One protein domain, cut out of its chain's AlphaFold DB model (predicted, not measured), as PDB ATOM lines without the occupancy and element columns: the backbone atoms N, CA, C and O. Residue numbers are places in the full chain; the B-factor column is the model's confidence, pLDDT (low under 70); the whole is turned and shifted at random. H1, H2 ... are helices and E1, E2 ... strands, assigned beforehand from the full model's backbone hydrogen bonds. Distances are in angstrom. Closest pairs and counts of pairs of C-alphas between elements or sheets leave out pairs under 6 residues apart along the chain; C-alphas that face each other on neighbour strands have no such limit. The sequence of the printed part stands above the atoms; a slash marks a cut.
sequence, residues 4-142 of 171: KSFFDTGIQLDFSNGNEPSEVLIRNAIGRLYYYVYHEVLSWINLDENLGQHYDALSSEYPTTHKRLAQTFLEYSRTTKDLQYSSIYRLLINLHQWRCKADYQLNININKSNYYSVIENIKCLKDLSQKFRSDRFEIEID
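This is residues 4 to 142 of the 171 residues of an uncharacterized protein of Acinetobacter sp. ANC 4216 (UniProt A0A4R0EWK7). Three long helices, H2, H5 and H6, make an up-and-down bundle, in which each runs against the one before it in the chain; H4 folds against H5 to continue the body toward one end. The short H3 sits at that end, making a corner with H2 and packing steeply on H4, while the short H1 packs on H2 and the last strand, E1, runs near H6. The printed part has 139 residues, with six named helices followed by one named strand, in the order H1, H2, H3, H4, H5, H6, E1; the class is mostly helix. The whole is compact, with a radius of gyration of the C-alphas of 15.6 A, and its outline is elongated, 51 by 32 by 25 A.

The longest helix, H2, covers residues 23 to 47 and measures 36.5 A from C-alpha 23 at (-36.926, -27.367, -34.124) to C-alpha 47 at (-34.098, -5.581, -5.032). H5, residues 83 to 104, is 31.4 A long, and H6, residues 112 to 129, is 25.7 A long. H4, residues 65 to 80, is 22.4 A long. H1 is residues 4 to 11 and H3 is residues 49 to 57. E1, residues 139 to 142, ends with C-alpha 142 at (-25.592, -30.150, -14.343) and pairs with no named strand.

H2 is the hub and touches the five other helices. It touches H5 with residues 27 to 34 alone, at a tilt of 37 degrees, only just steep, opposite ways; the closest C-alphas, of Arg 27 and Ala 102, are 4.7 A apart. H2 and H6 touch at a shallow tilt of 12 degrees, the same way, with the C-alphas of Ile 30 and Tyr 115 closest at 6.5 A. H5 and H6 form a hairpin at a shallow tilt of 30 degrees; their closest C-alphas, of Leu 91 and Asn 121, are 6.1 A apart. H4 and H5 form another, at a shallow tilt of 14 degrees, closest at the C-alphas of Ala 70 and Tyr 89, 4.9 A. H1 and H2 are also a hairpin, with the C-alphas of Gly 10 and Ala 29 closest at 4.1 A. H2 and H3 touch only at the corner, where the closest C-alphas, of Ile 45 and Leu 51, are 5.2 A apart. H3 touches H4 at a steep tilt of 59 degrees, the C-alphas of Tyr 55 and Thr 72 being closest at 5.1 A. The closest C-alphas of H6 and E1, of Lys 123 and Ile 141, are 6.1 A apart. H1 and H6 are apart. Every O i to N i+4 pair is within hydrogen-bond range in H1, H2, H3, H5 and H6, and 10 of 12 are in H4.

The two C-alphas farthest apart, of Gly 18 and Thr 79, are 51.1 A apart. The printed part has no cut. The link from H1 to H2, 11 residues, is long. The mean pLDDT of the printed part is 88.2; residues 4 to 5, 16 to 19, 135, 137 and 139 to 142 are under 70.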
ATOM      1  N   LYS A   4     -40.924 -20.635 -12.223       67.00
ATOM      2  CA  LYS A   4     -40.507 -22.038 -12.071       67.00
ATOM      3  C   LYS A   4     -41.043 -22.937 -13.201       67.00
ATOM      4  O   LYS A   4     -40.264 -23.562 -13.914       67.00
ATOM      5  N   SER A   5     -42.348 -22.867 -13.480       69.06
ATOM      6  CA  SER A   5     -43.013 -23.689 -14.509       69.06
ATOM      7  C   SER A   5     -42.498 -23.436 -15.937       69.06
ATOM      8  O   SER A   5     -42.437 -24.353 -16.763       69.06
ATOM      9  N   PHE A   6     -42.083 -22.201 -16.241       70.81
ATOM     10  CA  PHE A   6     -41.493 -21.850 -17.534       70.81
ATOM     11  C   PHE A   6     -40.107 -22.470 -17.695       70.81
ATOM     12  O   PHE A   6     -39.821 -23.029 -18.754       70.81
ATOM     13  N   PHE A   7     -39.276 -22.397 -16.651       75.31
ATOM     14  CA  PHE A   7     -37.966 -23.037 -16.651       75.31
ATOM     15  C   PHE A   7     -38.103 -24.552 -16.798       75.31
ATOM     16  O   PHE A   7     -37.533 -25.102 -17.737       75.31
ATOM     17  N   ASP A   8     -38.948 -25.193 -15.981       74.56
ATOM     18  CA  ASP A   8     -39.194 -26.641 -16.012       74.56
ATOM     19  C   ASP A   8     -39.590 -27.132 -17.404       74.56
ATOM     20  O   ASP A   8     -39.035 -28.094 -17.932       74.56
ATOM     21  N   THR A   9     -40.506 -26.426 -18.065       76.38
ATOM     22  CA  THR A   9     -40.914 -26.822 -19.418       76.38
ATOM     23  C   THR A   9     -39.846 -26.495 -20.473       76.38
ATOM     24  O   THR A   9     -39.849 -27.068 -21.561       76.38
ATOM     25  N   GLY A  10     -38.949 -25.547 -20.195       77.69
ATOM     26  CA  GLY A  10     -37.814 -25.214 -21.056       77.69
ATOM     27  C   GLY A  10     -36.699 -26.259 -21.018       77.69
ATOM     28  O   GLY A  10     -35.983 -26.407 -22.003       77.69
ATOM     29  N   ILE A  11     -36.577 -27.012 -19.922       81.19
ATOM     30  CA  ILE A  11     -35.487 -27.975 -19.711       81.19
ATOM     31  C   ILE A  11     -35.827 -29.428 -20.064       81.19
ATOM     32  O   ILE A  11     -34.928 -30.261 -20.159       81.19
ATOM     33  N   GLN A  12     -37.104 -29.740 -20.294       79.25
ATOM     34  CA  GLN A  12     -37.620 -31.101 -20.522       79.25
ATOM     35  C   GLN A  12     -37.263 -31.720 -21.887       79.25
ATOM     36  O   GLN A  12     -37.734 -32.812 -22.206       79.25
ATOM     37  N   LEU A  13     -36.459 -31.051 -22.716       81.31
ATOM     38  CA  LEU A  13     -36.098 -31.576 -24.029       81.31
ATOM     39  C   LEU A  13     -35.184 -32.799 -23.912       81.31
ATOM     40  O   LEU A  13     -34.019 -32.695 -23.524       81.31
ATOM     41  N   ASP A  14     -35.708 -33.950 -24.324       77.31
ATOM     42  CA  ASP A  14     -34.935 -35.176 -24.440       77.31
ATOM     43  C   ASP A  14     -34.329 -35.299 -25.840       77.31
ATOM     44  O   ASP A  14     -35.036 -35.369 -26.837       77.31
ATOM     45  N   PHE A  15     -33.000 -35.335 -25.908       78.06
ATOM     46  CA  PHE A  15     -32.249 -35.555 -27.145       78.06
ATOM     47  C   PHE A  15     -31.660 -36.973 -27.227       78.06
ATOM     48  O   PHE A  15     -30.633 -37.175 -27.888       78.06
ATOM     49  N   SER A  16     -32.225 -37.928 -26.485       66.06
ATOM     50  CA  SER A  16     -31.830 -39.335 -26.497       66.06
ATOM     51  C   SER A  16     -32.738 -40.184 -27.403       66.06
ATOM     52  O   SER A  16     -33.901 -39.877 -27.621       66.06
ATOM     53  N   ASN A  17     -32.167 -41.251 -27.974       55.78
ATOM     54  CA  ASN A  17     -32.867 -42.352 -28.652       55.78
ATOM     55  C   ASN A  17     -33.832 -42.006 -29.809       55.78
ATOM     56  O   ASN A  17     -35.016 -42.321 -29.759       55.78
ATOM     57  N   GLY A  18     -33.306 -41.473 -30.917       58.91
ATOM     58  CA  GLY A  18     -33.948 -41.547 -32.245       58.91
ATOM     59  C   GLY A  18     -35.158 -40.634 -32.491       58.91
ATOM     60  O   GLY A  18     -35.473 -40.382 -33.650       58.91
ATOM     61  N   ASN A  19     -35.772 -40.083 -31.443       69.31
ATOM     62  CA  ASN A  19     -36.834 -39.078 -31.519       69.31
ATOM     63  C   ASN A  19     -36.298 -37.719 -31.057       69.31
ATOM     64  O   ASN A  19     -36.621 -37.247 -29.969       69.31
ATOM     65  N   GLU A  20     -35.439 -37.099 -31.871       81.06
ATOM     66  CA  GLU A  20     -34.946 -35.758 -31.555       81.06
ATOM     67  C   GLU A  20     -36.107 -34.743 -31.533       81.06
ATOM     68  O   GLU A  20     -36.995 -34.807 -32.392       81.06
ATOM     69  N   PRO A  21     -36.122 -33.791 -30.579       87.44
ATOM     70  CA  PRO A  21     -37.154 -32.770 -30.522       87.44
ATOM     71  C   PRO A  21     -37.173 -31.971 -31.821       87.44
ATOM     72  O   PRO A  21     -36.123 -31.585 -32.341       87.44
ATOM     73  N   SER A  22     -38.370 -31.676 -32.326       91.06
ATOM     74  CA  SER A  22     -38.504 -30.806 -33.491       91.06
ATOM     75  C   SER A  22     -37.925 -29.419 -33.200       91.06
ATOM     76  O   SER A  22     -37.954 -28.938 -32.065       91.06
ATOM     77  N   GLU A  23     -37.450 -28.732 -34.239       92.50
ATOM     78  CA  GLU A  23     -36.926 -27.367 -34.124       92.50
ATOM     79  C   GLU A  23     -37.908 -26.421 -33.406       92.50
ATOM     80  O   GLU A  23     -37.495 -25.586 -32.603       92.50
ATOM     81  N   VAL A  24     -39.216 -26.590 -33.627       93.00
ATOM     82  CA  VAL A  24     -40.267 -25.814 -32.951       93.00
ATOM     83  C   VAL A  24     -40.205 -25.987 -31.430       93.00
ATOM     84  O   VAL A  24     -40.295 -25.005 -30.694       93.00
ATOM     85  N   LEU A  25     -40.009 -27.218 -30.943       92.38
ATOM     86  CA  LEU A  25     -39.857 -27.486 -29.511       92.38
ATOM     87  C   LEU A  25     -38.576 -26.853 -28.960       92.38
ATOM     88  O   LEU A  25     -38.608 -26.259 -27.883       92.38
ATOM     89  N   ILE A  26     -37.477 -26.911 -29.717       93.38
ATOM     90  CA  ILE A  26     -36.195 -26.305 -29.329       93.38
ATOM     91  C   ILE A  26     -36.313 -24.780 -29.221       93.38
ATOM     92  O   ILE A  26     -35.885 -24.191 -28.228       93.38
ATOM     93  N   ARG A  27     -36.934 -24.130 -30.209       95.12
ATOM     94  CA  ARG A  27     -37.175 -22.680 -30.205       95.12
ATOM     95  C   ARG A  27     -38.015 -22.251 -29.007       95.12
ATOM     96  O   ARG A  27     -37.616 -21.350 -28.272       95.12
ATOM     97  N   ASN A  28     -39.124 -22.951 -28.762       93.62
ATOM     98  CA  ASN A  28     -39.996 -22.684 -27.619       93.62
ATOM     99  C   ASN A  28     -39.260 -22.845 -26.282       93.62
ATOM    100  O   ASN A  28     -39.443 -22.033 -25.375       93.62
ATOM    101  N   ALA A  29     -38.405 -23.863 -26.160       92.50
ATOM    102  CA  ALA A  29     -37.588 -24.069 -24.971       92.50
ATOM    103  C   ALA A  29     -36.611 -22.907 -24.732       92.50
ATOM    104  O   ALA A  29     -36.570 -22.370 -23.627       92.50
ATOM    105  N   ILE A  30     -35.891 -22.455 -25.766       94.69
ATOM    106  CA  ILE A  30     -34.987 -21.294 -25.673       94.69
ATOM    107  C   ILE A  30     -35.745 -20.041 -25.218       94.69
ATOM    108  O   ILE A  30     -35.273 -19.332 -24.326       94.69
ATOM    109  N   GLY A  31     -36.924 -19.778 -25.791       94.06
ATOM    110  CA  GLY A  31     -37.762 -18.647 -25.395       94.06
ATOM    111  C   GLY A  31     -38.139 -18.703 -23.913       94.06
ATOM    112  O   GLY A  31     -37.940 -17.732 -23.182       94.06
ATOM    113  N   ARG A  32     -38.613 -19.861 -23.437       91.94
ATOM    114  CA  ARG A  32     -38.989 -20.075 -22.029       91.94
ATOM    115  C   ARG A  32     -37.818 -19.892 -21.066       91.94
ATOM    116  O   ARG A  32     -37.957 -19.183 -20.072       91.94
ATOM    117  N   LEU A  33     -36.665 -20.473 -21.391       91.75
ATOM    118  CA  LEU A  33     -35.438 -20.345 -20.602       91.75
ATOM    119  C   LEU A  33     -34.976 -18.890 -20.494       91.75
ATOM    120  O   LEU A  33     -34.615 -18.428 -19.413       91.75
ATOM    121  N   TYR A  34     -35.032 -18.144 -21.598       94.56
ATOM    122  CA  TYR A  34     -34.718 -16.720 -21.585       94.56
ATOM    123  C   TYR A  34     -35.682 -15.921 -20.703       94.56
ATOM    124  O   TYR A  34     -35.234 -15.068 -19.942       94.56
ATOM    125  N   TYR A  35     -36.990 -16.180 -20.785       92.62
ATOM    126  CA  TYR A  35     -37.968 -15.466 -19.960       92.62
ATOM    127  C   TYR A  35     -37.796 -15.754 -18.470       92.62
ATOM    128  O   TYR A  35     -37.927 -14.831 -17.668       92.62
ATOM    129  N   TYR A  36     -37.444 -16.988 -18.099       90.31
ATOM    130  CA  TYR A  36     -37.049 -17.301 -16.728       90.31
ATOM    131  C   TYR A  36     -35.886 -16.403 -16.273       90.31
ATOM    132  O   TYR A  36     -36.031 -15.655 -15.307       90.31
ATOM    133  N   VAL A  37     -34.782 -16.375 -17.031       92.31
ATOM    134  CA  VAL A  37     -33.620 -15.522 -16.720       92.31
ATOM    135  C   VAL A  37     -34.001 -14.044 -16.651       92.31
ATOM    136  O   VAL A  37     -33.573 -13.335 -15.747       92.31
ATOM    137  N   TYR A  38     -34.809 -13.565 -17.594       93.81
ATOM    138  CA  TYR A  38     -35.265 -12.180 -17.622       93.81
ATOM    139  C   TYR A  38     -35.964 -11.788 -16.315       93.81
ATOM    140  O   TYR A  38     -35.670 -10.725 -15.768       93.81
ATOM    141  N   HIS A  39     -36.858 -12.633 -15.800       91.12
ATOM    142  CA  HIS A  39     -37.591 -12.343 -14.572       91.12
ATOM    143  C   HIS A  39     -36.718 -12.431 -13.320       91.12
ATOM    144  O   HIS A  39     -36.824 -11.551 -12.466       91.12
ATOM    145  N   GLU A  40     -35.813 -13.409 -13.242       90.12
ATOM    146  CA  GLU A  40     -34.831 -13.504 -12.153       90.12
ATOM    147  C   GLU A  40     -33.958 -12.249 -12.070       90.12
ATOM    148  O   GLU A  40     -33.772 -11.658 -11.006       90.12
ATOM    149  N   VAL A  41     -33.461 -11.784 -13.216       93.12
ATOM    150  CA  VAL A  41     -32.580 -10.617 -13.261       93.12
ATOM    151  C   VAL A  41     -33.347  -9.324 -13.016       93.12
ATOM    152  O   VAL A  41     -32.841  -8.439 -12.331       93.12
ATOM    153  N   LEU A  42     -34.571  -9.202 -13.530       93.06
ATOM    154  CA  LEU A  42     -35.418  -8.050 -13.235       93.06
ATOM    155  C   LEU A  42     -35.738  -7.974 -11.736       93.06
ATOM    156  O   LEU A  42     -35.663  -6.900 -11.150       93.06
ATOM    157  N   SER A  43     -36.036  -9.116 -11.110       91.38
ATOM    158  CA  SER A  43     -36.204  -9.218  -9.658       91.38
ATOM    159  C   SER A  43     -34.934  -8.791  -8.919       91.38
ATOM    160  O   SER A  43     -35.010  -8.025  -7.961       91.38
ATOM    161  N   TRP A  44     -33.754  -9.213  -9.388       91.44
ATOM    162  CA  TRP A  44     -32.487  -8.763  -8.814       91.44
ATOM    163  C   TRP A  44     -32.327  -7.245  -8.890       91.44
ATOM    164  O   TRP A  44     -32.134  -6.623  -7.849       91.44
ATOM    165  N   ILE A  45     -32.472  -6.649 -10.073       93.56
ATOM    166  CA  ILE A  45     -32.371  -5.194 -10.256       93.56
ATOM    167  C   ILE A  45     -33.337  -4.452  -9.328       93.56
ATOM    168  O   ILE A  45     -32.944  -3.488  -8.686       93.56
ATOM    169  N   ASN A  46     -34.580  -4.922  -9.203       91.44
ATOM    170  CA  ASN A  46     -35.586  -4.276  -8.358       91.44
ATOM    171  C   ASN A  46     -35.281  -4.372  -6.850       91.44
ATOM    172  O   ASN A  46     -35.803  -3.580  -6.072       91.44
ATOM    173  N   LEU A  47     -34.483  -5.357  -6.429       90.62
ATOM    174  CA  LEU A  47     -34.098  -5.581  -5.032       90.62
ATOM    175  C   LEU A  47     -32.741  -4.957  -4.668       90.62
ATOM    176  O   LEU A  47     -32.363  -4.974  -3.499       90.62
ATOM    177  N   ASP A  48     -31.988  -4.471  -5.652       92.12
ATOM    178  CA  ASP A  48     -30.679  -3.844  -5.479       92.12
ATOM    179  C   ASP A  48     -30.791  -2.365  -5.853       92.12
ATOM    180  O   ASP A  48     -30.916  -2.019  -7.025       92.12
ATOM    181  N   GLU A  49     -30.774  -1.488  -4.849       92.69
ATOM    182  CA  GLU A  49     -31.037  -0.056  -5.029       92.69
ATOM    183  C   GLU A  49     -30.093   0.597  -6.049       92.69
ATOM    184  O   GLU A  49     -30.531   1.407  -6.868       92.69
ATOM    185  N   ASN A  50     -28.816   0.200  -6.066       93.56
ATOM    186  CA  ASN A  50     -27.838   0.764  -6.992       93.56
ATOM    187  C   ASN A  50     -28.130   0.328  -8.433       93.56
ATOM    188  O   ASN A  50     -28.127   1.151  -9.351       93.56
ATOM    189  N   LEU A  51     -28.421  -0.960  -8.643       94.44
ATOM    190  CA  LEU A  51     -28.825  -1.454  -9.961       94.44
ATOM    191  C   LEU A  51     -30.154  -0.830 -10.410       94.44
ATOM    192  O   LEU A  51     -30.283  -0.463 -11.579       94.44
ATOM    193  N   GLY A  52     -31.116  -0.668  -9.499       94.75
ATOM    194  CA  GLY A  52     -32.411  -0.040  -9.761       94.75
ATOM    195  C   GLY A  52     -32.273   1.396 -10.267       94.75
ATOM    196  O   GLY A  52     -32.819   1.732 -11.318       94.75
ATOM    197  N   GLN A  53     -31.450   2.216  -9.605       95.31
ATOM    198  CA  GLN A  53     -31.176   3.591 -10.045       95.31
ATOM    199  C   GLN A  53     -30.603   3.640 -11.470       95.31
ATOM    200  O   GLN A  53     -31.048   4.438 -12.299       95.31
ATOM    201  N   HIS A  54     -29.651   2.757 -11.787       94.81
ATOM    202  CA  HIS A  54     -29.100   2.652 -13.140       94.81
ATOM    203  C   HIS A  54     -30.143   2.182 -14.166       94.81
ATOM    204  O   HIS A  54     -30.159   2.668 -15.296       94.81
ATOM    205  N   TYR A  55     -31.022   1.248 -13.801       95.69
ATOM    206  CA  TYR A  55     -32.092   0.759 -14.672       95.69
ATOM    207  C   TYR A  55     -33.102   1.850 -15.032       95.69
ATOM    208  O   TYR A  55     -33.444   1.998 -16.209       95.69
ATOM    209  N   ASP A  56     -33.529   2.650 -14.060       93.56
ATOM    210  CA  ASP A  56     -34.489   3.729 -14.289       93.56
ATOM    211  C   ASP A  56     -33.886   4.875 -15.107       93.56
ATOM    212  O   ASP A  56     -34.528   5.379 -16.039       93.56
ATOM    213  N   ALA A  57     -32.622   5.226 -14.846       93.56
ATOM    214  CA  ALA A  57     -31.894   6.245 -15.603       93.56
ATOM    215  C   ALA A  57     -31.766   5.905 -17.101       93.56
ATOM    216  O   ALA A  57     -31.777   6.798 -17.945       93.56
ATOM    217  N   LEU A  58     -31.703   4.615 -17.445       93.81
ATOM    218  CA  LEU A  58     -31.587   4.132 -18.825       93.81
ATOM    219  C   LEU A  58     -32.925   4.062 -19.579       93.81
ATOM    220  O   LEU A  58     -32.948   3.672 -20.747       93.81
ATOM    221  N   SER A  59     -34.049   4.401 -18.943       90.94
ATOM    222  CA  SER A  59     -35.392   4.241 -19.523       90.94
ATOM    223  C   SER A  59     -35.631   5.025 -20.819       90.94
ATOM    224  O   SER A  59     -36.360   4.539 -21.684       90.94
ATOM    225  N   SER A  60     -35.014   6.196 -20.979       89.12
ATOM    226  CA  SER A  60     -35.155   7.040 -22.171       89.12
ATOM    227  C   SER A  60     -34.332   6.530 -23.360       89.12
ATOM    228  O   SER A  60     -34.829   6.509 -24.484       89.12
ATOM    229  N   GLU A  61     -33.097   6.084 -23.117       88.56
ATOM    230  CA  GLU A  61     -32.192   5.555 -24.148       88.56
ATOM    231  C   GLU A  61     -32.566   4.121 -24.560       88.56
ATOM    232  O   GLU A  61     -32.510   3.760 -25.738       88.56
ATOM    233  N   TYR A  62     -33.014   3.308 -23.599       87.38
ATOM    234  CA  TYR A  62     -33.408   1.915 -23.798       87.38
ATOM    235  C   TYR A  62     -34.865   1.695 -23.364       87.38
ATOM    236  O   TYR A  62     -35.117   1.072 -22.331       87.38
ATOM    237  N   PRO A  63     -35.853   2.126 -24.173       80.62
ATOM    238  CA  PRO A  63     -37.268   2.023 -23.808       80.62
ATOM    239  C   PRO A  63     -37.763   0.571 -23.706       80.62
ATOM    240  O   PRO A  63     -38.748   0.286 -23.030       80.62
ATOM    241  N   THR A  64     -37.080  -0.380 -24.355       80.88
ATOM    242  CA  THR A  64     -37.393  -1.813 -24.248       80.88
ATOM    243  C   THR A  64     -36.740  -2.431 -23.013       80.88
ATOM    244  O   THR A  64     -35.517  -2.366 -22.859       80.88
ATOM    245  N   THR A  65     -37.518  -3.151 -22.208       85.12
ATOM    246  CA  THR A  65     -37.062  -3.731 -20.935       85.12
ATOM    247  C   THR A  65     -35.923  -4.747 -21.078       85.12
ATOM    248  O   THR A  65     -35.055  -4.807 -20.211       85.12
ATOM    249  N   HIS A  66     -35.872  -5.510 -22.177       91.75
ATOM    250  CA  HIS A  66     -34.862  -6.557 -22.398       91.75
ATOM    251  C   HIS A  66     -33.438  -6.015 -22.565       91.75
ATOM    252  O   HIS A  66     -32.509  -6.501 -21.923       91.75
ATOM    253  N   LYS A  67     -33.258  -5.009 -23.433       90.44
ATOM    254  CA  LYS A  67     -31.946  -4.380 -23.643       90.44
ATOM    255  C   LYS A  67     -31.544  -3.549 -22.433       90.44
ATOM    256  O   LYS A  67     -30.389  -3.621 -22.026       90.44
ATOM    257  N   ARG A  68     -32.504  -2.830 -21.842       94.88
ATOM    258  CA  ARG A  68     -32.293  -2.022 -20.637       94.88
ATOM    259  C   ARG A  68     -31.706  -2.852 -19.501       94.88
ATOM    260  O   ARG A  68     -30.696  -2.464 -18.938       94.88
ATOM    261  N   LEU A  69     -32.268  -4.037 -19.258       95.06
ATOM    262  CA  LEU A  69     -31.810  -4.965 -18.224       95.06
ATOM    263  C   LEU A  69     -30.328  -5.325 -18.381       95.06
ATOM    264  O   LEU A  69     -29.585  -5.264 -17.410       95.06
ATOM    265  N   ALA A  70     -29.869  -5.634 -19.596       95.62
ATOM    266  CA  ALA A  70     -28.451  -5.896 -19.827       95.62
ATOM    267  C   ALA A  70     -27.600  -4.625 -19.642       95.62
ATOM    268  O   ALA A  70     -26.563  -4.677 -18.979       95.62
ATOM    269  N   GLN A  71     -28.034  -3.489 -20.199       96.62
ATOM    270  CA  GLN A  71     -27.290  -2.225 -20.134       96.62
ATOM    271  C   GLN A  71     -27.094  -1.716 -18.706       96.62
ATOM    272  O   GLN A  71     -26.030  -1.186 -18.400       96.62
ATOM    273  N   THR A  72     -28.043  -1.965 -17.802       96.94
ATOM    274  CA  THR A  72     -27.890  -1.665 -16.372       96.94
ATOM    275  C   THR A  72     -26.609  -2.258 -15.792       96.94
ATOM    276  O   THR A  72     -25.867  -1.561 -15.108       96.94
ATOM    277  N   PHE A  73     -26.290  -3.516 -16.115       96.44
ATOM    278  CA  PHE A  73     -25.056  -4.151 -15.643       96.44
ATOM    279  C   PHE A  73     -23.801  -3.576 -16.303       96.44
ATOM    280  O   PHE A  73     -22.742  -3.540 -15.677       96.44
ATOM    281  N   LEU A  74     -23.894  -3.117 -17.556       96.94
ATOM    282  CA  LEU A  74     -22.771  -2.462 -18.221       96.94
ATOM    283  C   LEU A  74     -22.457  -1.113 -17.568       96.94
ATOM    284  O   LEU A  74     -21.298  -0.859 -17.240       96.94
ATOM    285  N   GLU A  75     -23.473  -0.280 -17.346       96.38
ATOM    286  CA  GLU A  75     -23.306   1.011 -16.676       96.38
ATOM    287  C   GLU A  75     -22.833   0.838 -15.238       96.38
ATOM    288  O   GLU A  75     -21.871   1.482 -14.821       96.38
ATOM    289  N   TYR A  76     -23.411  -0.109 -14.500       95.81
ATOM    290  CA  TYR A  76     -22.968  -0.372 -13.138       95.81
ATOM    291  C   TYR A  76     -21.516  -0.868 -13.080       95.81
ATOM    292  O   TYR A  76     -20.749  -0.444 -12.214       95.81
ATOM    293  N   SER A  77     -21.087  -1.691 -14.046       96.62
ATOM    294  CA  SER A  77     -19.683  -2.098 -14.189       96.62
ATOM    295  C   SER A  77     -18.754  -0.907 -14.433       96.62
ATOM    296  O   SER A  77     -17.658  -0.863 -13.879       96.62
ATOM    297  N   ARG A  78     -19.178   0.084 -15.229       95.69
ATOM    298  CA  ARG A  78     -18.398   1.308 -15.485       95.69
ATOM    299  C   ARG A  78     -18.253   2.155 -14.225       95.69
ATOM    300  O   ARG A  78     -17.146   2.604 -13.933       95.69
ATOM    301  N   THR A  79     -19.337   2.325 -13.470       94.94
ATOM    302  CA  THR A  79     -19.352   3.097 -12.216       94.94
ATOM    303  C   THR A  79     -18.482   2.447 -11.142       94.94
ATOM    304  O   THR A  79     -17.636   3.103 -10.538       94.94
ATOM    305  N   THR A  80     -18.661   1.144 -10.919       94.44
ATOM    306  CA  THR A  80     -17.986   0.394  -9.844       94.44
ATOM    307  C   THR A  80     -16.581  -0.072 -10.213       94.44
ATOM    308  O   THR A  80     -15.787  -0.389  -9.330       94.44
ATOM    309  N   LYS A  81     -16.263  -0.120 -11.513       94.44
ATOM    310  CA  LYS A  81     -15.070  -0.762 -12.089       94.44
ATOM    311  C   LYS A  81     -14.984  -2.272 -11.825       94.44
ATOM    312  O   LYS A  81     -13.924  -2.861 -12.039       94.44
ATOM    313  N   ASP A  82     -16.079  -2.920 -11.418       92.50
ATOM    314  CA  ASP A  82     -16.132  -4.377 -11.284       92.50
ATOM    315  C   ASP A  82     -16.495  -5.030 -12.630       92.50
ATOM    316  O   ASP A  82     -17.620  -4.937 -13.138       92.50
ATOM    317  N   LEU A  83     -15.514  -5.717 -13.224       92.69
ATOM    318  CA  LEU A  83     -15.628  -6.394 -14.519       92.69
ATOM    319  C   LEU A  83     -16.562  -7.615 -14.496       92.69
ATOM    320  O   LEU A  83     -16.955  -8.114 -15.559       92.69
ATOM    321  N   GLN A  84     -16.937  -8.106 -13.316       92.75
ATOM    322  CA  GLN A  84     -17.903  -9.190 -13.190       92.75
ATOM    323  C   GLN A  84     -19.284  -8.753 -13.706       92.75
ATOM    324  O   GLN A  84     -19.906  -9.499 -14.463       92.75
ATOM    325  N   TYR A  85     -19.715  -7.512 -13.456       93.69
ATOM    326  CA  TYR A  85     -20.969  -6.987 -14.016       93.69
ATOM    327  C   TYR A  85     -20.922  -6.832 -15.547       93.69
ATOM    328  O   TYR A  85     -21.892  -7.150 -16.234       93.69
ATOM    329  N   SER A  86     -19.768  -6.475 -16.122       94.31
ATOM    330  CA  SER A  86     -19.576  -6.496 -17.585       94.31
ATOM    331  C   SER A  86     -19.713  -7.913 -18.165       94.31
ATOM    332  O   SER A  86     -20.200  -8.100 -19.283       94.31
ATOM    333  N   SER A  87     -19.311  -8.933 -17.403       95.12
ATOM    334  CA  SER A  87     -19.487 -10.333 -17.799       95.12
ATOM    335  C   SER A  87     -20.958 -10.757 -17.750       95.12
ATOM    336  O   SER A  87     -21.419 -11.398 -18.695       95.12
ATOM    337  N   ILE A  88     -21.712 -10.317 -16.735       94.94
ATOM    338  CA  ILE A  88     -23.173 -10.491 -16.669       94.94
ATOM    339  C   ILE A  88     -23.845  -9.853 -17.891       94.94
ATOM    340  O   ILE A  88     -24.603 -10.525 -18.588       94.94
ATOM    341  N   TYR A  89     -23.505  -8.603 -18.226       95.50
ATOM    342  CA  TYR A  89     -24.006  -7.925 -19.429       95.50
ATOM    343  C   TYR A  89     -23.827  -8.774 -20.701       95.50
ATOM    344  O   TYR A  89     -24.786  -8.982 -21.449       95.50
ATOM    345  N   ARG A  90     -22.619  -9.309 -20.936       95.81
ATOM    346  CA  ARG A  90     -22.330 -10.136 -22.121       95.81
ATOM    347  C   ARG A  90     -23.206 -11.388 -22.178       95.81
ATOM    348  O   ARG A  90     -23.748 -11.698 -23.238       95.81
ATOM    349  N   LEU A  91     -23.370 -12.081 -21.052       95.69
ATOM    350  CA  LEU A  91     -24.211 -13.279 -20.962       95.69
ATOM    351  C   LEU A  91     -25.681 -12.952 -21.261       95.69
ATOM    352  O   LEU A  91     -26.318 -13.643 -22.055       95.69
ATOM    353  N   LEU A  92     -26.204 -11.859 -20.703       96.25
ATOM    354  CA  LEU A  92     -27.588 -11.428 -20.923       96.25
ATOM    355  C   LEU A  92     -27.860 -11.030 -22.376       96.25
ATOM    356  O   LEU A  92     -28.898 -11.401 -22.930       96.25
ATOM    357  N   ILE A  93     -26.925 -10.325 -23.020       95.81
ATOM    358  CA  ILE A  93     -27.022 -10.003 -24.450       95.81
ATOM    359  C   ILE A  93     -27.018 -11.278 -25.294       95.81
ATOM    360  O   ILE A  93     -27.859 -11.409 -26.183       95.81
ATOM    361  N   ASN A  94     -26.133 -12.235 -25.005       95.00
ATOM    362  CA  ASN A  94     -26.081 -13.504 -25.731       95.00
ATOM    363  C   ASN A  94     -27.395 -14.289 -25.601       95.00
ATOM    364  O   ASN A  94     -27.930 -14.774 -26.600       95.00
ATOM    365  N   LEU A  95     -27.949 -14.380 -24.390       96.12
ATOM    366  CA  LEU A  95     -29.231 -15.043 -24.140       96.12
ATOM    367  C   LEU A  95     -30.384 -14.338 -24.870       96.12
ATOM    368  O   LEU A  95     -31.204 -14.996 -25.513       96.12
ATOM    369  N   HIS A  96     -30.413 -13.003 -24.853       95.94
ATOM    370  CA  HIS A  96     -31.402 -12.223 -25.596       95.94
ATOM    371  C   HIS A  96     -31.300 -12.449 -27.111       95.94
ATOM    372  O   HIS A  96     -32.316 -12.636 -27.778       95.94
ATOM    373  N   GLN A  97     -30.085 -12.484 -27.663       95.31
ATOM    374  CA  GLN A  97     -29.862 -12.776 -29.080       95.31
ATOM    375  C   GLN A  97     -30.355 -14.176 -29.459       95.31
ATOM    376  O   GLN A  97     -30.993 -14.324 -30.500       95.31
ATOM    377  N   TRP A  98     -30.097 -15.191 -28.628       95.56
ATOM    378  CA  TRP A  98     -30.615 -16.543 -28.856       95.56
ATOM    379  C   TRP A  98     -32.137 -16.592 -28.835       95.56
ATOM    380  O   TRP A  98     -32.731 -17.200 -29.723       95.56
ATOM    381  N   ARG A  99     -32.771 -15.897 -27.889       95.75
ATOM    382  CA  ARG A  99     -34.229 -15.772 -27.858       95.75
ATOM    383  C   ARG A  99     -34.775 -15.080 -29.107       95.75
ATOM    384  O   ARG A  99     -35.719 -15.572 -29.708       95.75
ATOM    385  N   CYS A 100     -34.166 -13.981 -29.550       95.19
ATOM    386  CA  CYS A 100     -34.593 -13.293 -30.773       95.19
ATOM    387  C   CYS A 100     -34.431 -14.169 -32.025       95.19
ATOM    388  O   CYS A 100     -35.301 -14.162 -32.893       95.19
ATOM    389  N   LYS A 101     -33.347 -14.952 -32.109       95.56
ATOM    390  CA  LYS A 101     -33.154 -15.952 -33.171       95.56
ATOM    391  C   LYS A 101     -34.261 -17.007 -33.150       95.56
ATOM    392  O   LYS A 101     -34.839 -17.302 -34.194       95.56
ATOM    393  N   ALA A 102     -34.564 -17.542 -31.967       94.88
ATOM    394  CA  ALA A 102     -35.576 -18.573 -31.774       94.88
ATOM    395  C   ALA A 102     -36.990 -18.091 -32.137       94.88
ATOM    396  O   ALA A 102     -37.685 -18.798 -32.867       94.88
ATOM    397  N   ASP A 103     -37.373 -16.887 -31.706       94.25
ATOM    398  CA  ASP A 103     -38.738 -16.370 -31.860       94.25
ATOM    399  C   ASP A 103     -38.992 -15.718 -33.228       94.25
ATOM    400  O   ASP A 103     -40.109 -15.779 -33.739       94.25
ATOM    401  N   TYR A 104     -37.982 -15.068 -33.820       93.69
ATOM    402  CA  TYR A 104     -38.204 -14.155 -34.950       93.69
ATOM    403  C   TYR A 104     -37.439 -14.516 -36.226       93.69
ATOM    404  O   TYR A 104     -37.815 -14.062 -37.306       93.69
ATOM    405  N   GLN A 105     -36.369 -15.312 -36.146       92.56
ATOM    406  CA  GLN A 105     -35.519 -15.619 -37.303       92.56
ATOM    407  C   GLN A 105     -35.776 -17.044 -37.803       92.56
ATOM    408  O   GLN A 105     -35.033 -17.983 -37.511       92.56
ATOM    409  N   LEU A 106     -36.859 -17.199 -38.572       88.75
ATOM    410  CA  LEU A 106     -37.293 -18.485 -39.140       88.75
ATOM    411  C   LEU A 106     -36.332 -19.038 -40.206       88.75
ATOM    412  O   LEU A 106     -36.366 -20.220 -40.517       88.75
ATOM    413  N   ASN A 107     -35.462 -18.192 -40.758       91.19
ATOM    414  CA  ASN A 107     -34.441 -18.575 -41.734       91.19
ATOM    415  C   ASN A 107     -33.169 -19.172 -41.102       91.19
ATOM    416  O   ASN A 107     -32.294 -19.639 -41.827       91.19
ATOM    417  N   ILE A 108     -33.031 -19.130 -39.774       90.06
ATOM    418  CA  ILE A 108     -31.886 -19.694 -39.053       90.06
ATOM    419  C   ILE A 108     -32.292 -21.044 -38.491       90.06
ATOM    420  O   ILE A 108     -33.157 -21.074 -37.634       90.06
ATOM    421  N   ASN A 109     -31.641 -22.135 -38.885       91.94
ATOM    422  CA  ASN A 109     -31.883 -23.441 -38.271       91.94
ATOM    423  C   ASN A 109     -31.456 -23.431 -36.789       91.94
ATOM    424  O   ASN A 109     -30.283 -23.191 -36.486       91.94
ATOM    425  N   ILE A 110     -32.406 -23.691 -35.886       92.44
ATOM    426  CA  ILE A 110     -32.168 -23.843 -34.448       92.44
ATOM    427  C   ILE A 110     -32.146 -25.328 -34.077       92.44
ATOM    428  O   ILE A 110     -33.133 -26.043 -34.215       92.44
ATOM    429  N   ASN A 111     -31.016 -25.781 -33.542       90.12
ATOM    430  CA  ASN A 111     -30.760 -27.184 -33.239       90.12
ATOM    431  C   ASN A 111     -30.245 -27.406 -31.805       90.12
ATOM    432  O   ASN A 111     -30.079 -26.480 -31.007       90.12
ATOM    433  N   LYS A 112     -29.953 -28.671 -31.495       88.31
ATOM    434  CA  LYS A 112     -29.424 -29.142 -30.207       88.31
ATOM    435  C   LYS A 112     -28.208 -28.353 -29.705       88.31
ATOM    436  O   LYS A 112     -28.132 -28.038 -28.521       88.31
ATOM    437  N   SER A 113     -27.271 -28.005 -30.588       87.56
ATOM    438  CA  SER A 113     -26.067 -27.248 -30.216       87.56
ATOM    439  C   SER A 113     -26.411 -25.829 -29.752       87.56
ATOM    440  O   SER A 113     -25.849 -25.327 -28.777       87.56
ATOM    441  N   ASN A 114     -27.393 -25.193 -30.400       91.06
ATOM    442  CA  ASN A 114     -27.868 -23.867 -30.003       91.06
ATOM    443  C   ASN A 114     -28.539 -23.906 -28.628       91.06
ATOM    444  O   ASN A 114     -28.250 -23.063 -27.783       91.06
ATOM    445  N   TYR A 115     -29.372 -24.918 -28.383       90.75
ATOM    446  CA  TYR A 115     -29.998 -25.139 -27.081       90.75
ATOM    447  C   TYR A 115     -28.962 -25.335 -25.967       90.75
ATOM    448  O   TYR A 115     -29.011 -24.640 -24.957       90.75
ATOM    449  N   TYR A 116     -27.962 -26.197 -26.168       86.81
ATOM    450  CA  TYR A 116     -26.891 -26.379 -25.183       86.81
ATOM    451  C   TYR A 116     -26.057 -25.121 -24.971       86.81
ATOM    452  O   TYR A 116     -25.703 -24.818 -23.836       86.81
ATOM    453  N   SER A 117     -25.823 -24.331 -26.019       87.75
ATOM    454  CA  SER A 117     -25.172 -23.027 -25.868       87.75
ATOM    455  C   SER A 117     -25.977 -22.093 -24.958       87.75
ATOM    456  O   SER A 117     -25.390 -21.370 -24.157       87.75
ATOM    457  N   VAL A 118     -27.311 -22.104 -25.045       91.50
ATOM    458  CA  VAL A 118     -28.175 -21.335 -24.133       91.50
ATOM    459  C   VAL A 118     -28.023 -21.843 -22.702       91.50
ATOM    460  O   VAL A 118     -27.758 -21.036 -21.817       91.50
ATOM    461  N   ILE A 119     -28.098 -23.157 -22.478       89.25
ATOM    462  CA  ILE A 119     -27.936 -23.751 -21.141       89.25
ATOM    463  C   ILE A 119     -26.589 -23.392 -20.501       89.25
ATOM    464  O   ILE A 119     -26.560 -22.964 -19.350       89.25
ATOM    465  N   GLU A 120     -25.488 -23.497 -21.244       86.88
ATOM    466  CA  GLU A 120     -24.147 -23.120 -20.769       86.88
ATOM    467  C   GLU A 120     -24.076 -21.632 -20.386       86.88
ATOM    468  O   GLU A 120     -23.509 -21.278 -19.354       86.88
ATOM    469  N   ASN A 121     -24.698 -20.738 -21.167       90.81
ATOM    470  CA  ASN A 121     -24.758 -19.314 -20.813       90.81
ATOM    471  C   ASN A 121     -25.570 -19.073 -19.530       90.81
ATOM    472  O   ASN A 121     -25.179 -18.229 -18.725       90.81
ATOM    473  N   ILE A 122     -26.673 -19.802 -19.320       91.44
ATOM    474  CA  ILE A 122     -27.473 -19.708 -18.086       91.44
ATOM    475  C   ILE A 122     -26.669 -20.221 -16.891       91.44
ATOM    476  O   ILE A 122     -26.665 -19.572 -15.848       91.44
ATOM    477  N   LYS A 123     -25.931 -21.327 -17.051       88.25
ATOM    478  CA  LYS A 123     -25.037 -21.855 -16.012       88.25
ATOM    479  C   LYS A 123     -23.979 -20.831 -15.612       88.25
ATOM    480  O   LYS A 123     -23.878 -20.476 -14.445       88.25
ATOM    481  N   CYS A 124     -23.258 -20.286 -16.592       90.62
ATOM    482  CA  CYS A 124     -22.262 -19.243 -16.355       90.62
ATOM    483  C   CYS A 124     -22.867 -18.008 -15.674       90.62
ATOM    484  O   CYS A 124     -22.228 -17.405 -14.813       90.62
ATOM    485  N   LEU A 125     -24.092 -17.621 -16.050       91.94
ATOM    486  CA  LEU A 125     -24.791 -16.496 -15.434       91.94
ATOM    487  C   LEU A 125     -25.139 -16.786 -13.974       91.94
ATOM    488  O   LEU A 125     -24.889 -15.928 -13.129       91.94
ATOM    489  N   LYS A 126     -25.664 -17.977 -13.672       89.12
ATOM    490  CA  LYS A 126     -25.920 -18.428 -12.302       89.12
ATOM    491  C   LYS A 126     -24.634 -18.381 -11.477       89.12
ATOM    492  O   LYS A 126     -24.590 -17.667 -10.480       89.12
ATOM    493  N   ASP A 127     -23.591 -19.084 -11.916       88.75
ATOM    494  CA  ASP A 127     -22.334 -19.227 -11.170       88.75
ATOM    495  C   ASP A 127     -21.689 -17.862 -10.880       88.75
ATOM    496  O   ASP A 127     -21.104 -17.637  -9.821       88.75
ATOM    497  N   LEU A 128     -21.809 -16.918 -11.819       90.44
ATOM    498  CA  LEU A 128     -21.330 -15.552 -11.640       90.44
ATOM    499  C   LEU A 128     -22.218 -14.742 -10.687       90.44
ATOM    500  O   LEU A 128     -21.696 -14.010  -9.852       90.44
ATOM    501  N   SER A 129     -23.541 -14.880 -10.787       88.62
ATOM    502  CA  SER A 129     -24.503 -14.167  -9.933       88.62
ATOM    503  C   SER A 129     -24.392 -14.599  -8.468       88.62
ATOM    504  O   SER A 129     -24.457 -13.758  -7.570       88.62
ATOM    505  N   GLN A 130     -24.118 -15.884  -8.223       86.25
ATOM    506  CA  GLN A 130     -23.933 -16.445  -6.883       86.25
ATOM    507  C   GLN A 130     -22.726 -15.870  -6.128       86.25
ATOM    508  O   GLN A 130     -22.702 -15.910  -4.900       86.25
ATOM    509  N   LYS A 131     -21.754 -15.267  -6.828       86.75
ATOM    510  CA  LYS A 131     -20.629 -14.553  -6.195       86.75
ATOM    511  C   LYS A 131     -21.047 -13.247  -5.525       86.75
ATOM    512  O   LYS A 131     -20.350 -12.779  -4.632       86.75
ATOM    513  N   PHE A 132     -22.156 -12.659  -5.965       84.38
ATOM    514  CA  PHE A 132     -22.709 -11.439  -5.381       84.38
ATOM    515  C   PHE A 132     -23.758 -11.759  -4.324       84.38
ATOM    516  O   PHE A 132     -23.805 -11.110  -3.282       84.38
ATOM    517  N   ARG A 133     -24.612 -12.748  -4.605       76.06
ATOM    518  CA  ARG A 133     -25.728 -13.145  -3.748       76.06
ATOM    519  C   ARG A 133     -26.053 -14.625  -3.942       76.06
ATOM    520  O   ARG A 133     -26.404 -15.037  -5.044       76.06
ATOM    521  N   SER A 134     -25.951 -15.411  -2.872       70.06
ATOM    522  CA  SER A 134     -26.124 -16.871  -2.909       70.06
ATOM    523  C   SER A 134     -27.549 -17.322  -3.238       70.06
ATOM    524  O   SER A 134     -27.729 -18.424  -3.742       70.06
ATOM    525  N   ASP A 135     -28.541 -16.469  -2.981       69.56
ATOM    526  CA  ASP A 135     -29.971 -16.690  -3.231       69.56
ATOM    527  C   ASP A 135     -30.398 -16.359  -4.674       69.56
ATOM    528  O   ASP A 135     -31.583 -16.280  -4.986       69.56
ATOM    529  N   ARG A 136     -29.443 -16.107  -5.579       72.38
ATOM    530  CA  ARG A 136     -29.738 -15.808  -6.985       72.38
ATOM    531  C   ARG A 136     -29.675 -17.062  -7.838       72.38
ATOM    532  O   ARG A 136     -28.676 -17.780  -7.800       72.38
ATOM    533  N   PHE A 137     -30.700 -17.235  -8.677       69.19
ATOM    534  CA  PHE A 137     -30.847 -18.366  -9.591       69.19
ATOM    535  C   PHE A 137     -30.799 -19.711  -8.850       69.19
ATOM    536  O   PHE A 137     -29.820 -20.458  -8.946       69.19
ATOM    537  N   GLU A 138     -31.881 -20.037  -8.139       70.81
ATOM    538  CA  GLU A 138     -32.084 -21.307  -7.416       70.81
ATOM    539  C   GLU A 138     -32.370 -22.488  -8.369       70.81
ATOM    540  O   GLU A 138     -33.325 -23.250  -8.230       70.81
ATOM    541  N   ILE A 139     -31.524 -22.635  -9.388       67.12
ATOM    542  CA  ILE A 139     -31.576 -23.700 -10.387       67.12
ATOM    543  C   ILE A 139     -30.326 -24.565 -10.285       67.12
ATOM    544  O   ILE A 139     -29.198 -24.079 -10.268       67.12
ATOM    545  N   GLU A 140     -30.495 -25.871 -10.244       62.91
ATOM    546  CA  GLU A 140     -29.442 -26.850 -10.448       62.91
ATOM    547  C   GLU A 140     -29.224 -27.050 -11.956       62.91
ATOM    548  O   GLU A 140     -30.144 -27.382 -12.708       62.91
ATOM    549  N   ILE A 141     -28.000 -26.794 -12.422       64.12
ATOM    550  CA  ILE A 141     -27.625 -26.966 -13.826       64.12
ATOM    551  C   ILE A 141     -26.388 -27.857 -13.922       64.12
ATOM    552  O   ILE A 141     -25.247 -27.383 -13.901       64.12
ATOM    553  N   ASP A 142     -26.624 -29.147 -14.123       56.94
ATOM    554  CA  ASP A 142     -25.592 -30.150 -14.343       56.94
ATOM    555  C   ASP A 142     -25.537 -30.555 -15.807       56.94
ATOM    556  O   ASP A 142     -26.292 -31.390 -16.280       56.94
TER     557      ASP A 142